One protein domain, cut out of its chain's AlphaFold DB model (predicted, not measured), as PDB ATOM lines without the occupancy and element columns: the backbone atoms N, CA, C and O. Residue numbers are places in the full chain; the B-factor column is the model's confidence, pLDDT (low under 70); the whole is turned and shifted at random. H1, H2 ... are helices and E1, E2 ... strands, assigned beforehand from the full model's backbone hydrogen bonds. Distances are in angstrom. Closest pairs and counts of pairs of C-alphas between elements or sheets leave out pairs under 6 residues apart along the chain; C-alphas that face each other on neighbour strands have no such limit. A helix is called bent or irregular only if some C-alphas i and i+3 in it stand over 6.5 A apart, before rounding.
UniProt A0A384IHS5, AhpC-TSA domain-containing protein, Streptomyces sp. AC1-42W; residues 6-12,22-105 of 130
ATOM      1  N   VAL A   6      95.927 101.769  74.290       94.88
ATOM      2  CA  VAL A   6      96.583 101.839  75.604       94.88
ATOM      3  C   VAL A   6      96.828 103.284  76.019       94.88
ATOM      4  O   VAL A   6      97.036 104.152  75.172       94.88
ATOM      5  N   GLU A   7      96.814 103.535  77.324       95.38
ATOM      6  CA  GLU A   7      97.178 104.830  77.897       95.38
ATOM      7  C   GLU A   7      98.685 104.878  78.179       95.38
ATOM      8  O   GLU A   7      99.269 103.934  78.714       95.38
ATOM      9  N   THR A   8      99.319 105.980  77.794       94.19
ATOM     10  CA  THR A   8     100.737 106.239  78.060       94.19
ATOM     11  C   THR A   8     100.929 107.016  79.360       94.19
ATOM     12  O   THR A   8     100.055 107.772  79.783       94.19
ATOM     13  N   VAL A   9     102.114 106.891  79.964       93.06
ATOM     14  CA  VAL A   9     102.473 107.583  81.220       93.06
ATOM     15  C   VAL A   9     102.471 109.110  81.109       93.06
ATOM     16  O   VAL A   9     102.365 109.801  82.114       93.06
ATOM     17  N   GLU A  10     102.579 109.650  79.896       86.56
ATOM     18  CA  GLU A  10     102.529 111.093  79.632       86.56
ATOM     19  C   GLU A  10     101.097 111.608  79.414       86.56
ATOM     20  O   GLU A  10     100.909 112.738  78.968       86.56
ATOM     21  N   HIS A  11     100.092 110.794  79.760       70.31
ATOM     22  CA  HIS A  11      98.666 111.059  79.591       70.31
ATOM     23  C   HIS A  11      98.289 111.267  78.119       70.31
ATOM     24  O   HIS A  11      98.130 112.378  77.616       70.31
ATOM     25  N   GLY A  12      98.118 110.145  77.421       86.69
ATOM     26  CA  GLY A  12      97.623 110.101  76.052       86.69
ATOM     27  C   GLY A  12      97.315 108.673  75.627       86.69
ATOM     28  O   GLY A  12      98.083 107.758  75.936       86.69
ATOM     29  N   GLU A  22     108.347 102.311  60.118       91.44
ATOM     30  CA  GLU A  22     109.056 101.282  60.875       91.44
ATOM     31  C   GLU A  22     109.152 101.663  62.358       91.44
ATOM     32  O   GLU A  22     109.428 102.816  62.694       91.44
ATOM     33  N   ALA A  23     108.946 100.690  63.244       93.44
ATOM     34  CA  ALA A  23     108.872 100.918  64.681       93.44
ATOM     35  C   ALA A  23     109.450  99.755  65.493       93.44
ATOM     36  O   ALA A  23     109.575  98.625  65.014       93.44
ATOM     37  N   VAL A  24     109.763 100.035  66.757       94.31
ATOM     38  CA  VAL A  24     110.259  99.049  67.724       94.31
ATOM     39  C   VAL A  24     109.350  99.027  68.948       94.31
ATOM     40  O   VAL A  24     109.003 100.073  69.497       94.31
ATOM     41  N   VAL A  25     108.979  97.829  69.403       95.75
ATOM     42  CA  VAL A  25     108.196  97.644  70.633       95.75
ATOM     43  C   VAL A  25     108.992  96.832  71.649       95.75
ATOM     44  O   VAL A  25     109.375  95.697  71.371       95.75
ATOM     45  N   GLY A  26     109.244  97.407  72.824       96.75
ATOM     46  CA  GLY A  26     109.934  96.765  73.940       96.75
ATOM     47  C   GLY A  26     108.978  96.365  75.062       96.75
ATOM     48  O   GLY A  26     108.051  97.098  75.394       96.75
ATOM     49  N   PHE A  27     109.221  95.210  75.673       97.50
ATOM     50  CA  PHE A  27     108.403  94.672  76.758       97.50
ATOM     51  C   PHE A  27     109.283  94.375  77.971       97.50
ATOM     52  O   PHE A  27     110.174  93.525  77.908       97.50
ATOM     53  N   PHE A  28     109.011  95.046  79.090       97.94
ATOM     54  CA  PHE A  28     109.774  94.968  80.333       97.94
ATOM     55  C   PHE A  28     108.882  94.618  81.522       97.94
ATOM     56  O   PHE A  28     107.704  94.960  81.549       97.94
ATOM     57  N   SER A  29     109.450  93.971  82.541       96.62
ATOM     58  CA  SER A  29     108.754  93.730  83.804       96.62
ATOM     59  C   SER A  29     109.633  94.032  85.013       96.62
ATOM     60  O   SER A  29     110.820  93.700  85.022       96.62
ATOM     61  N   THR A  30     109.044  94.614  86.060       96.69
ATOM     62  CA  THR A  30     109.762  95.004  87.285       96.69
ATOM     63  C   THR A  30     110.290  93.812  88.086       96.69
ATOM     64  O   THR A  30     111.312  93.922  88.769       96.69
ATOM     65  N   SER A  31     109.638  92.650  87.976       93.81
ATOM     66  CA  SER A  31     110.049  91.401  88.628       93.81
ATOM     67  C   SER A  31     111.107  90.624  87.836       93.81
ATOM     68  O   SER A  31     111.647  89.634  88.330       93.81
ATOM     69  N   CYS A  32     111.456  91.078  86.628       93.25
ATOM     70  CA  CYS A  32     112.428  90.427  85.763       93.25
ATOM     71  C   CYS A  32     113.795  91.119  85.860       93.25
ATOM     72  O   CYS A  32     113.971  92.253  85.417       93.25
ATOM     73  N   ARG A  33     114.798  90.419  86.404       94.12
ATOM     74  CA  ARG A  33     116.170  90.950  86.485       94.12
ATOM     75  C   ARG A  33     116.759  91.283  85.100       94.12
ATOM     76  O   ARG A  33     117.198  92.418  84.944       94.12
ATOM     77  N   PRO A  34     116.696  90.391  84.089       94.12
ATOM     78  CA  PRO A  34     117.134  90.724  82.733       94.12
ATOM     79  C   PRO A  34     116.479  91.971  82.128       94.12
ATOM     80  O   PRO A  34     117.142  92.682  81.387       94.12
ATOM     81  N   CYS A  35     115.215  92.278  82.448       95.19
ATOM     82  CA  CYS A  35     114.582  93.510  81.968       95.19
ATOM     83  C   CYS A  35     115.307  94.760  82.465       95.19
ATOM     84  O   CYS A  35     115.513  95.685  81.688       95.19
ATOM     85  N   ARG A  36     115.710  94.777  83.739       94.06
ATOM     86  CA  ARG A  36     116.453  95.901  84.323       94.06
ATOM     87  C   ARG A  36     117.861  95.994  83.745       94.06
ATOM     88  O   ARG A  36     118.300  97.078  83.390       94.06
ATOM     89  N   ASP A  37     118.523  94.848  83.601       94.50
ATOM     90  CA  ASP A  37     119.890  94.784  83.083       94.50
ATOM     91  C   ASP A  37     119.957  95.196  81.593       94.50
ATOM     92  O   ASP A  37     120.923  95.831  81.180       94.50
ATOM     93  N   GLN A  38     118.930  94.880  80.788       95.38
ATOM     94  CA  GLN A  38     118.897  95.156  79.340       95.38
ATOM     95  C   GLN A  38     118.195  96.461  78.945       95.38
ATOM     96  O   GLN A  38     118.342  96.893  77.802       95.38
ATOM     97  N   ALA A  39     117.441  97.111  79.836       96.31
ATOM     98  CA  ALA A  39     116.787  98.382  79.512       96.31
ATOM     99  C   ALA A  39     117.774  99.471  79.031       96.31
ATOM    100  O   ALA A  39     117.476 100.111  78.021       96.31
ATOM    101  N   PRO A  40     118.973  99.644  79.627       96.38
ATOM    102  CA  PRO A  40     119.960 100.592  79.108       96.38
ATOM    103  C   PRO A  40     120.456 100.250  77.697       96.38
ATOM    104  O   PRO A  40     120.718 101.147  76.900       96.38
ATOM    105  N   ASP A  41     120.587  98.963  77.370       94.31
ATOM    106  CA  ASP A  41     121.008  98.526  76.036       94.31
ATOM    107  C   ASP A  41     119.896  98.729  75.003       94.31
ATOM    108  O   ASP A  41     120.175  99.154  73.883       94.31
ATOM    109  N   PHE A  42     118.635  98.527  75.394       95.31
ATOM    110  CA  PHE A  42     117.489  98.889  74.564       95.31
ATOM    111  C   PHE A  42     117.484 100.386  74.249       95.31
ATOM    112  O   PHE A  42     117.367 100.744  73.081       95.31
ATOM    113  N   VAL A  43     117.683 101.250  75.256       95.81
ATOM    114  CA  VAL A  43     117.769 102.708  75.058       95.81
ATOM    115  C   VAL A  43     118.843 103.056  74.032       95.81
ATOM    116  O   VAL A  43     118.553 103.781  73.086       95.81
ATOM    117  N   LYS A  44     120.053 102.496  74.163       93.06
ATOM    118  CA  LYS A  44     121.139 102.713  73.189       93.06
ATOM    119  C   LYS A  44     120.763 102.249  71.783       93.06
ATOM    120  O   LYS A  44     121.130 102.915  70.823       93.06
ATOM    121  N   ALA A  45     120.069 101.117  71.659       90.38
ATOM    122  CA  ALA A  45     119.690 100.558  70.365       90.38
ATOM    123  C   ALA A  45     118.674 101.448  69.636       90.38
ATOM    124  O   ALA A  45     118.811 101.687  68.442       90.38
ATOM    125  N   VAL A  46     117.675 101.972  70.346       92.69
ATOM    126  CA  VAL A  46     116.624 102.798  69.729       92.69
ATOM    127  C   VAL A  46     116.992 104.279  69.626       92.69
ATOM    128  O   VAL A  46     116.304 105.058  68.960       92.69
ATOM    129  N   GLN A  47     118.080 104.691  70.279       88.38
ATOM    130  CA  GLN A  47     118.568 106.059  70.235       88.38
ATOM    131  C   GLN A  47     118.976 106.427  68.802       88.38
ATOM    132  O   GLN A  47     119.959 105.928  68.264       88.38
ATOM    133  N   GLY A  48     118.221 107.341  68.190       81.12
ATOM    134  CA  GLY A  48     118.479 107.810  66.827       81.12
ATOM    135  C   GLY A  48     117.684 107.096  65.734       81.12
ATOM    136  O   GLY A  48     117.929 107.375  64.561       81.12
ATOM    137  N   ILE A  49     116.709 106.244  66.087       87.00
ATOM    138  CA  ILE A  49     115.717 105.742  65.123       87.00
ATOM    139  C   ILE A  49     115.091 106.917  64.357       87.00
ATOM    140  O   ILE A  49     114.706 107.918  64.973       87.00
ATOM    141  N   PRO A  50     114.938 106.823  63.026       85.44
ATOM    142  CA  PRO A  50     114.193 107.809  62.264       85.44
ATOM    143  C   PRO A  50     112.742 107.933  62.741       85.44
ATOM    144  O   PRO A  50     112.036 106.946  62.897       85.44
ATOM    145  N   GLY A  51     112.286 109.163  62.978       87.50
ATOM    146  CA  GLY A  51     111.003 109.417  63.652       87.50
ATOM    147  C   GLY A  51     111.096 109.422  65.184       87.50
ATOM    148  O   GLY A  51     110.159 109.858  65.849       87.50
ATOM    149  N   GLY A  52     112.251 109.044  65.739       91.56
ATOM    150  CA  GLY A  52     112.595 109.171  67.149       91.56
ATOM    151  C   GLY A  52     111.662 108.394  68.068       91.56
ATOM    152  O   GLY A  52     111.147 107.334  67.716       91.56
ATOM    153  N   ARG A  53     111.417 108.972  69.247       92.88
ATOM    154  CA  ARG A  53     110.528 108.445  70.291       92.88
ATOM    155  C   ARG A  53     109.142 108.043  69.788       92.88
ATOM    156  O   ARG A  53     108.555 107.100  70.310       92.88
ATOM    157  N   GLU A  54     108.619 108.719  68.769       91.94
ATOM    158  CA  GLU A  54     107.299 108.401  68.224       91.94
ATOM    159  C   GLU A  54     107.264 107.029  67.530       91.94
ATOM    160  O   GLU A  54     106.196 106.442  67.409       91.94
ATOM    161  N   GLN A  55     108.408 106.458  67.143       93.75
ATOM    162  CA  GLN A  55     108.496 105.112  66.558       93.75
ATOM    163  C   GLN A  55     108.879 104.024  67.561       93.75
ATOM    164  O   GLN A  55     109.158 102.887  67.181       93.75
ATOM    165  N   VAL A  56     108.894 104.352  68.852       95.44
ATOM    166  CA  VAL A  56     109.280 103.409  69.897       95.44
ATOM    167  C   VAL A  56     108.183 103.343  70.946       95.44
ATOM    168  O   VAL A  56     107.804 104.352  71.540       95.44
ATOM    169  N   LEU A  57     107.679 102.138  71.186       96.06
ATOM    170  CA  LEU A  57     106.700 101.847  72.230       96.06
ATOM    171  C   LEU A  57     107.339 100.930  73.272       96.06
ATOM    172  O   LEU A  57     107.951  99.925  72.921       96.06
ATOM    173  N   ALA A  58     107.196 101.249  74.552       97.69
ATOM    174  CA  ALA A  58     107.707 100.418  75.633       97.69
ATOM    175  C   ALA A  58     106.609 100.100  76.651       97.69
ATOM    176  O   ALA A  58     106.002 101.000  77.221       97.69
ATOM    177  N   PHE A  59     106.386  98.815  76.906       98.00
ATOM    178  CA  PHE A  59     105.513  98.336  77.973       98.00
ATOM    179  C   PHE A  59     106.337  98.022  79.217       98.00
ATOM    180  O   PHE A  59     107.318  97.278  79.138       98.00
ATOM    181  N   VAL A  60     105.915  98.535  80.369       98.12
ATOM    182  CA  VAL A  60     106.491  98.236  81.680       98.12
ATOM    183  C   VAL A  60     105.419  97.591  82.545       98.12
ATOM    184  O   VAL A  60     104.473  98.237  82.983       98.12
ATOM    185  N   LYS A  61     105.572  96.295  82.800       97.19
ATOM    186  CA  LYS A  61     104.666  95.527  83.644       97.19
ATOM    187  C   LYS A  61     105.162  95.457  85.081       97.19
ATOM    188  O   LYS A  61     106.218  94.869  85.347       97.19
ATOM    189  N   GLY A  62     104.362  95.925  86.025       95.75
ATOM    190  CA  GLY A  62     104.606  95.733  87.443       95.75
ATOM    191  C   GLY A  62     104.137  96.908  88.285       95.75
ATOM    192  O   GLY A  62     102.957  97.224  88.310       95.75
ATOM    193  N   GLY A  63     105.058  97.448  89.075       94.44
ATOM    194  CA  GLY A  63     104.804  98.553  89.987       94.44
ATOM    195  C   GLY A  63     105.981  98.791  90.931       94.44
ATOM    196  O   GLY A  63     106.973  98.050  90.925       94.44
ATOM    197  N   GLY A  64     105.848  99.809  91.779       95.25
ATOM    198  CA  GLY A  64     106.831 100.149  92.810       95.25
ATOM    199  C   GLY A  64     108.043 100.931  92.280       95.25
ATOM    200  O   GLY A  64     108.005 101.462  91.174       95.25
ATOM    201  N   PRO A  65     109.134 101.039  93.061       96.38
ATOM    202  CA  PRO A  65     110.293 101.863  92.697       96.38
ATOM    203  C   PRO A  65     110.939 101.472  91.363       96.38
ATOM    204  O   PRO A  65     111.298 102.339  90.578       96.38
ATOM    205  N   VAL A  66     110.995 100.171  91.068       96.38
ATOM    206  CA  VAL A  66     111.577  99.649  89.821       96.38
ATOM    207  C   VAL A  66     110.783 100.081  88.586       96.38
ATOM    208  O   VAL A  66     111.364 100.281  87.524       96.38
ATOM    209  N   GLU A  67     109.458 100.223  88.692       97.31
ATOM    210  CA  GLU A  67     108.657 100.767  87.588       97.31
ATOM    211  C   GLU A  67     109.085 102.197  87.276       97.31
ATOM    212  O   GLU A  67     109.332 102.513  86.118       97.31
ATOM    213  N   LYS A  68     109.245 103.031  88.311       96.81
ATOM    214  CA  LYS A  68     109.684 104.422  88.153       96.81
ATOM    215  C   LYS A  68     111.055 104.500  87.490       96.81
ATOM    216  O   LYS A  68     111.203 105.229  86.521       96.81
ATOM    217  N   GLU A  69     112.011 103.686  87.940       97.31
ATOM    218  CA  GLU A  69     113.354 103.608  87.343       97.31
ATOM    219  C   GLU A  69     113.310 103.225  85.853       97.31
ATOM    220  O   GLU A  69     113.990 103.834  85.029       97.31
ATOM    221  N   LEU A  70     112.491 102.232  85.485       98.06
ATOM    222  CA  LEU A  70     112.329 101.826  84.086       98.06
ATOM    223  C   LEU A  70     111.640 102.912  83.253       98.06
ATOM    224  O   LEU A  70     112.067 103.174  82.131       98.06
ATOM    225  N   VAL A  71     110.596 103.552  83.782       97.94
ATOM    226  CA  VAL A  71     109.880 104.639  83.100       97.94
ATOM    227  C   VAL A  71     110.807 105.834  82.871       97.94
ATOM    228  O   VAL A  71     110.890 106.315  81.745       97.94
ATOM    229  N   GLU A  72     111.546 106.273  83.892       97.62
ATOM    230  CA  GLU A  72     112.510 107.379  83.797       97.62
ATOM    231  C   GLU A  72     113.597 107.105  82.750       97.62
ATOM    232  O   GLU A  72     113.987 108.005  82.006       97.62
ATOM    233  N   LEU A  73     114.053 105.855  82.652       97.62
ATOM    234  CA  LEU A  73     115.053 105.438  81.675       97.62
ATOM    235  C   LEU A  73     114.505 105.389  80.237       97.62
ATOM    236  O   LEU A  73     115.225 105.722  79.297       97.62
ATOM    237  N   LEU A  74     113.259 104.948  80.051       97.94
ATOM    238  CA  LEU A  74     112.675 104.671  78.732       97.94
ATOM    239  C   LEU A  74     111.952 105.875  78.115       97.94
ATOM    240  O   LEU A  74     112.007 106.049  76.897       97.94
ATOM    241  N   ALA A  75     111.306 106.720  78.922       96.44
ATOM    242  CA  ALA A  75     110.509 107.858  78.451       96.44
ATOM    243  C   ALA A  75     111.252 108.827  77.506       96.44
ATOM    244  O   ALA A  75     110.637 109.307  76.551       96.44
ATOM    245  N   PRO A  76     112.569 109.090  77.664       95.62
ATOM    246  CA  PRO A  76     113.297 109.954  76.732       95.62
ATOM    247  C   PRO A  76     113.369 109.423  75.293       95.62
ATOM    248  O   PRO A  76     113.570 110.204  74.364       95.62
ATOM    249  N   VAL A  77     113.235 108.108  75.094       96.38
ATOM    250  CA  VAL A  77     113.407 107.452  73.785       96.38
ATOM    251  C   VAL A  77     112.184 106.668  73.320       96.38
ATOM    252  O   VAL A  77     112.196 106.181  72.195       96.38
ATOM    253  N   ALA A  78     111.144 106.537  74.143       96.31
ATOM    254  CA  ALA A  78     109.959 105.746  73.843       96.31
ATOM    255  C   ALA A  78     108.689 106.354  74.438       96.31
ATOM    256  O   ALA A  78     108.708 106.993  75.487       96.31
ATOM    257  N   ARG A  79     107.555 106.084  73.793       96.12
ATOM    258  CA  ARG A  79     106.237 106.225  74.415       96.12
ATOM    259  C   ARG A  79     106.048 105.052  75.374       96.12
ATOM    260  O   ARG A  79     106.126 103.900  74.948       96.12
ATOM    261  N   VAL A  80     105.852 105.328  76.663       97.88
ATOM    262  CA  VAL A  80     105.825 104.290  77.708       97.88
ATOM    263  C   VAL A  80     104.400 104.025  78.181       97.88
ATOM    264  O   VAL A  80     103.644 104.958  78.444       97.88
ATOM    265  N   VAL A  81     104.059 102.748  78.313       97.50
ATOM    266  CA  VAL A  81     102.795 102.229  78.845       97.50
ATOM    267  C   VAL A  81     103.110 101.407  80.086       97.50
ATOM    268  O   VAL A  81     103.981 100.537  80.044       97.50
ATOM    269  N   THR A  82     102.403 101.655  81.183       97.19
ATOM    270  CA  THR A  82     102.525 100.862  82.413       97.19
ATOM    271  C   THR A  82     101.343  99.920  82.561       97.19
ATOM    272  O   THR A  82     100.200 100.307  82.329       97.19
ATOM    273  N   GLU A  83     101.610  98.693  82.984       95.81
ATOM    274  CA  GLU A  83     100.587  97.693  83.279       95.81
ATOM    275  C   GLU A  83     100.770  97.171  84.704       95.81
ATOM    276  O   GLU A  83     101.902  96.849  85.081       95.81
ATOM    277  N   PRO A  84      99.693  97.010  85.489       93.38
ATOM    278  CA  PRO A  84      99.812  96.547  86.861       93.38
ATOM    279  C   PRO A  84     100.380  95.124  86.949       93.38
ATOM    280  O   PRO A  84     100.256  94.276  86.050       93.38
ATOM    281  N   ALA A  85     101.013  94.838  88.085       86.75
ATOM    282  CA  ALA A  85     101.395  93.483  88.454       86.75
ATOM    283  C   ALA A  85     100.151  92.591  88.641       86.75
ATOM    284  O   ALA A  85      99.154  93.016  89.213       86.75
ATOM    285  N   GLY A  86     100.240  91.325  88.220       81.12
ATOM    286  CA  GLY A  86      99.234  90.297  88.528       81.12
ATOM    287  C   GLY A  86      98.019  90.219  87.595       81.12
ATOM    288  O   GLY A  86      97.372  89.178  87.572       81.12
ATOM    289  N   GLU A  87      97.751  91.240  86.784       86.81
ATOM    290  CA  GLU A  87      96.649  91.246  85.805       86.81
ATOM    291  C   GLU A  87      97.179  91.134  84.377       86.81
ATOM    292  O   GLU A  87      98.307  91.536  84.120       86.81
ATOM    293  N   SER A  88      96.413  90.592  83.431       87.69
ATOM    294  CA  SER A  88      96.810  90.632  82.018       87.69
ATOM    295  C   SER A  88      96.559  92.029  81.448       87.69
ATOM    296  O   SER A  88      95.503  92.606  81.671       87.69
ATOM    297  N   GLY A  89      97.547  92.575  80.737       92.50
ATOM    298  CA  GLY A  89      97.427  93.836  80.003       92.50
ATOM    299  C   GLY A  89      97.605  93.633  78.500       92.50
ATOM    300  O   GLY A  89      97.816  92.508  78.035       92.50
ATOM    301  N   ALA A  90      97.573  94.720  77.729       94.62
ATOM    302  CA  ALA A  90      97.735  94.696  76.277       94.62
ATOM    303  C   ALA A  90      99.019  93.976  75.823       94.62
ATOM    304  O   ALA A  90      99.000  93.284  74.803       94.62
ATOM    305  N   SER A  91     100.112  94.059  76.589       94.06
ATOM    306  CA  SER A  91     101.345  93.310  76.327       94.06
ATOM    307  C   SER A  91     101.104  91.800  76.198       94.06
ATOM    308  O   SER A  91     101.657  91.138  75.321       94.06
ATOM    309  N   GLN A  92     100.227  91.238  77.023       94.06
ATOM    310  CA  GLN A  92      99.894  89.818  77.020       94.06
ATOM    311  C   GLN A  92      98.718  89.535  76.083       94.06
ATOM    312  O   GLN A  92      98.786  88.598  75.293       94.06
ATOM    313  N   GLU A  93      97.665  90.346  76.145       94.88
ATOM    314  CA  GLU A  93      96.402  90.091  75.447       94.88
ATOM    315  C   GLU A  93      96.475  90.393  73.951       94.88
ATOM    316  O   GLU A  93      96.062  89.569  73.136       94.88
ATOM    317  N   ALA A  94      97.038  91.541  73.570       94.25
ATOM    318  CA  ALA A  94      97.167  91.919  72.168       94.25
ATOM    319  C   ALA A  94      98.434  91.311  71.557       94.25
ATOM    320  O   ALA A  94      98.394  90.705  70.483       94.25
ATOM    321  N   PHE A  95      99.577  91.454  72.238       92.75
ATOM    322  CA  PHE A  95     100.881  91.081  71.680       92.75
ATOM    323  C   PHE A  95     101.310  89.635  71.980       92.75
ATOM    324  O   PHE A  95     102.247  89.131  71.348       92.75
ATOM    325  N   GLY A  96     100.625  88.938  72.895       92.88
ATOM    326  CA  GLY A  96     100.925  87.546  73.235       92.88
ATOM    327  C   GLY A  96     102.259  87.367  73.964       92.88
ATOM    328  O   GLY A  96     102.899  86.321  73.819       92.88
ATOM    329  N   ILE A  97     102.736  88.386  74.686       93.00
ATOM    330  CA  ILE A  97     104.018  88.331  75.390       93.00
ATOM    331  C   ILE A  97     103.904  87.435  76.620       93.00
ATOM    332  O   ILE A  97     103.156  87.702  77.553       93.00
ATOM    333  N   VAL A  98     104.699  86.368  76.638       90.12
ATOM    334  CA  VAL A  98     104.788  85.418  77.764       90.12
ATOM    335  C   VAL A  98     106.197  85.337  78.357       90.12
ATOM    336  O   VAL A  98     106.433  84.603  79.313       90.12
ATOM    337  N   ARG A  99     107.157  86.071  77.780       90.12
ATOM    338  CA  ARG A  99     108.562  86.113  78.203       90.12
ATOM    339  C   ARG A  99     109.059  87.548  78.240       90.12
ATOM    340  O   ARG A  99     108.719  88.346  77.371       90.12
ATOM    341  N   TRP A 100     109.887  87.841  79.232       91.44
ATOM    342  CA  TRP A 100     110.373  89.184  79.517       91.44
ATOM    343  C   TRP A 100     111.906  89.159  79.696       91.44
ATOM    344  O   TRP A 100     112.390  88.280  80.412       91.44
ATOM    345  N   PRO A 101     112.664  90.107  79.115       94.81
ATOM    346  CA  PRO A 101     112.191  91.077  78.135       94.81
ATOM    347  C   PRO A 101     111.859  90.408  76.792       94.81
ATOM    348  O   PRO A 101     112.300  89.294  76.511       94.81
ATOM    349  N   SER A 102     111.075  91.101  75.974       94.62
ATOM    350  CA  SER A 102     110.847  90.759  74.567       94.62
ATOM    351  C   SER A 102     110.901  92.028  73.727       94.62
ATOM    352  O   SER A 102     110.568  93.106  74.221       94.62
ATOM    353  N   TYR A 103     111.282  91.892  72.459       94.25
ATOM    354  CA  TYR A 103     111.376  93.014  71.531       94.25
ATOM    355  C   TYR A 103     110.775  92.647  70.176       94.25
ATOM    356  O   TYR A 103     110.978  91.533  69.685       94.25
ATOM    357  N   LEU A 104     110.030  93.573  69.577       92.88
ATOM    358  CA  LEU A 104     109.403  93.403  68.269       92.88
ATOM    359  C   LEU A 104     109.887  94.481  67.308       92.88
ATOM    360  O   LEU A 104     109.825  95.663  67.643       92.88
ATOM    361  N   ASN A 105     110.262  94.060  66.103       91.19
ATOM    362  CA  ASN A 105     110.431  94.965  64.970       91.19
ATOM    363  C   ASN A 105     109.145  95.008  64.159       91.19
ATOM    364  O   ASN A 105     108.500  93.976  63.928       91.19
TER     365      ASN A 105
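What this domain is: This is residues 6 to 12 and 22 to 105 of the 130 residues of the protein "AhpC-TSA domain-containing protein" of Streptomyces sp. AC1-42W (UniProt A0A384IHS5). A four-stranded, twisted sheet has two helices, H1 and H3, side by side over one face, with short E1 beside its edge strand E4 and short H2 and H4 only grazing it. The 91 printed residues hold four named helices and five named strands, in the order E1 E2 H1 H2 E3 H3 E4 H4 E5. The sheet, E4 E3 E2 E5, is mixed, and the class is mixed, helices and strands. The whole is compact, with a radius of gyration of the C-alphas of 11.8 A and spans of 35 by 25 by 25 A.

Where its parts are: Find C-alpha 23 at (108.872, 100.918, 64.681); from there E2, residues 23 to 29, runs 20.4 A. E3 is residues 56 to 62, 19.7 A; E4 is 79 to 84, 17.0 A; E5 is 102 to 105, ending at (110.431, 94.965, 64.970). H1, residues 33 to 46, spans 20.5 A and is irregular, with C-alphas 37 and 40 7.0 A apart. H3 is 65 to 74, 14.4 A. Short ones are E1, 6 to 8, H2, 52 to 55, and H4, 90 to 93.

How they stand to each other: E3 is parallel to E2, N 59 to O 26 at 2.8 A, and to E4, N 60 to O 81 at 2.8 A. E5 is antiparallel to E2, N 25 to O 104 at 2.9 A. E2, H1 H2, E3 and E3, H3, E4 are strand-helix-strand units, parallel neighbour strands joined through helices, with right-handed crossovers. H1 and H3, on the same face, make two layers, helices over a sheet. H1 lies over E2 at a height over the sheet of 9.3 A; H3 lies over E3 and only just over E4, where 3 of its C-alphas fall, at 9.6 A. They touch, C-alphas of Val 43 and Leu 74 closest at 6.6 A, at a shallow tilt of 16 degrees, the same way. E1 pairs with no named strand; its closest C-alpha to E4 is Thr 8, 4.6 A from that of Val 81. Every O i to N i+4 pair is within hydrogen-bond range in H3, 8 of 10 in H1; H2 and H4 are too short for one.

The domain as a whole: Look for the farthest C-alphas at Pro 50 and Gly 86, 34.9 A apart. Residues 13 to 21 are not printed, and C-alphas 12 and 22 are 20.9 A apart across the cut. Of the links printed whole, none is long. No printed residue is under 70 in pLDDT.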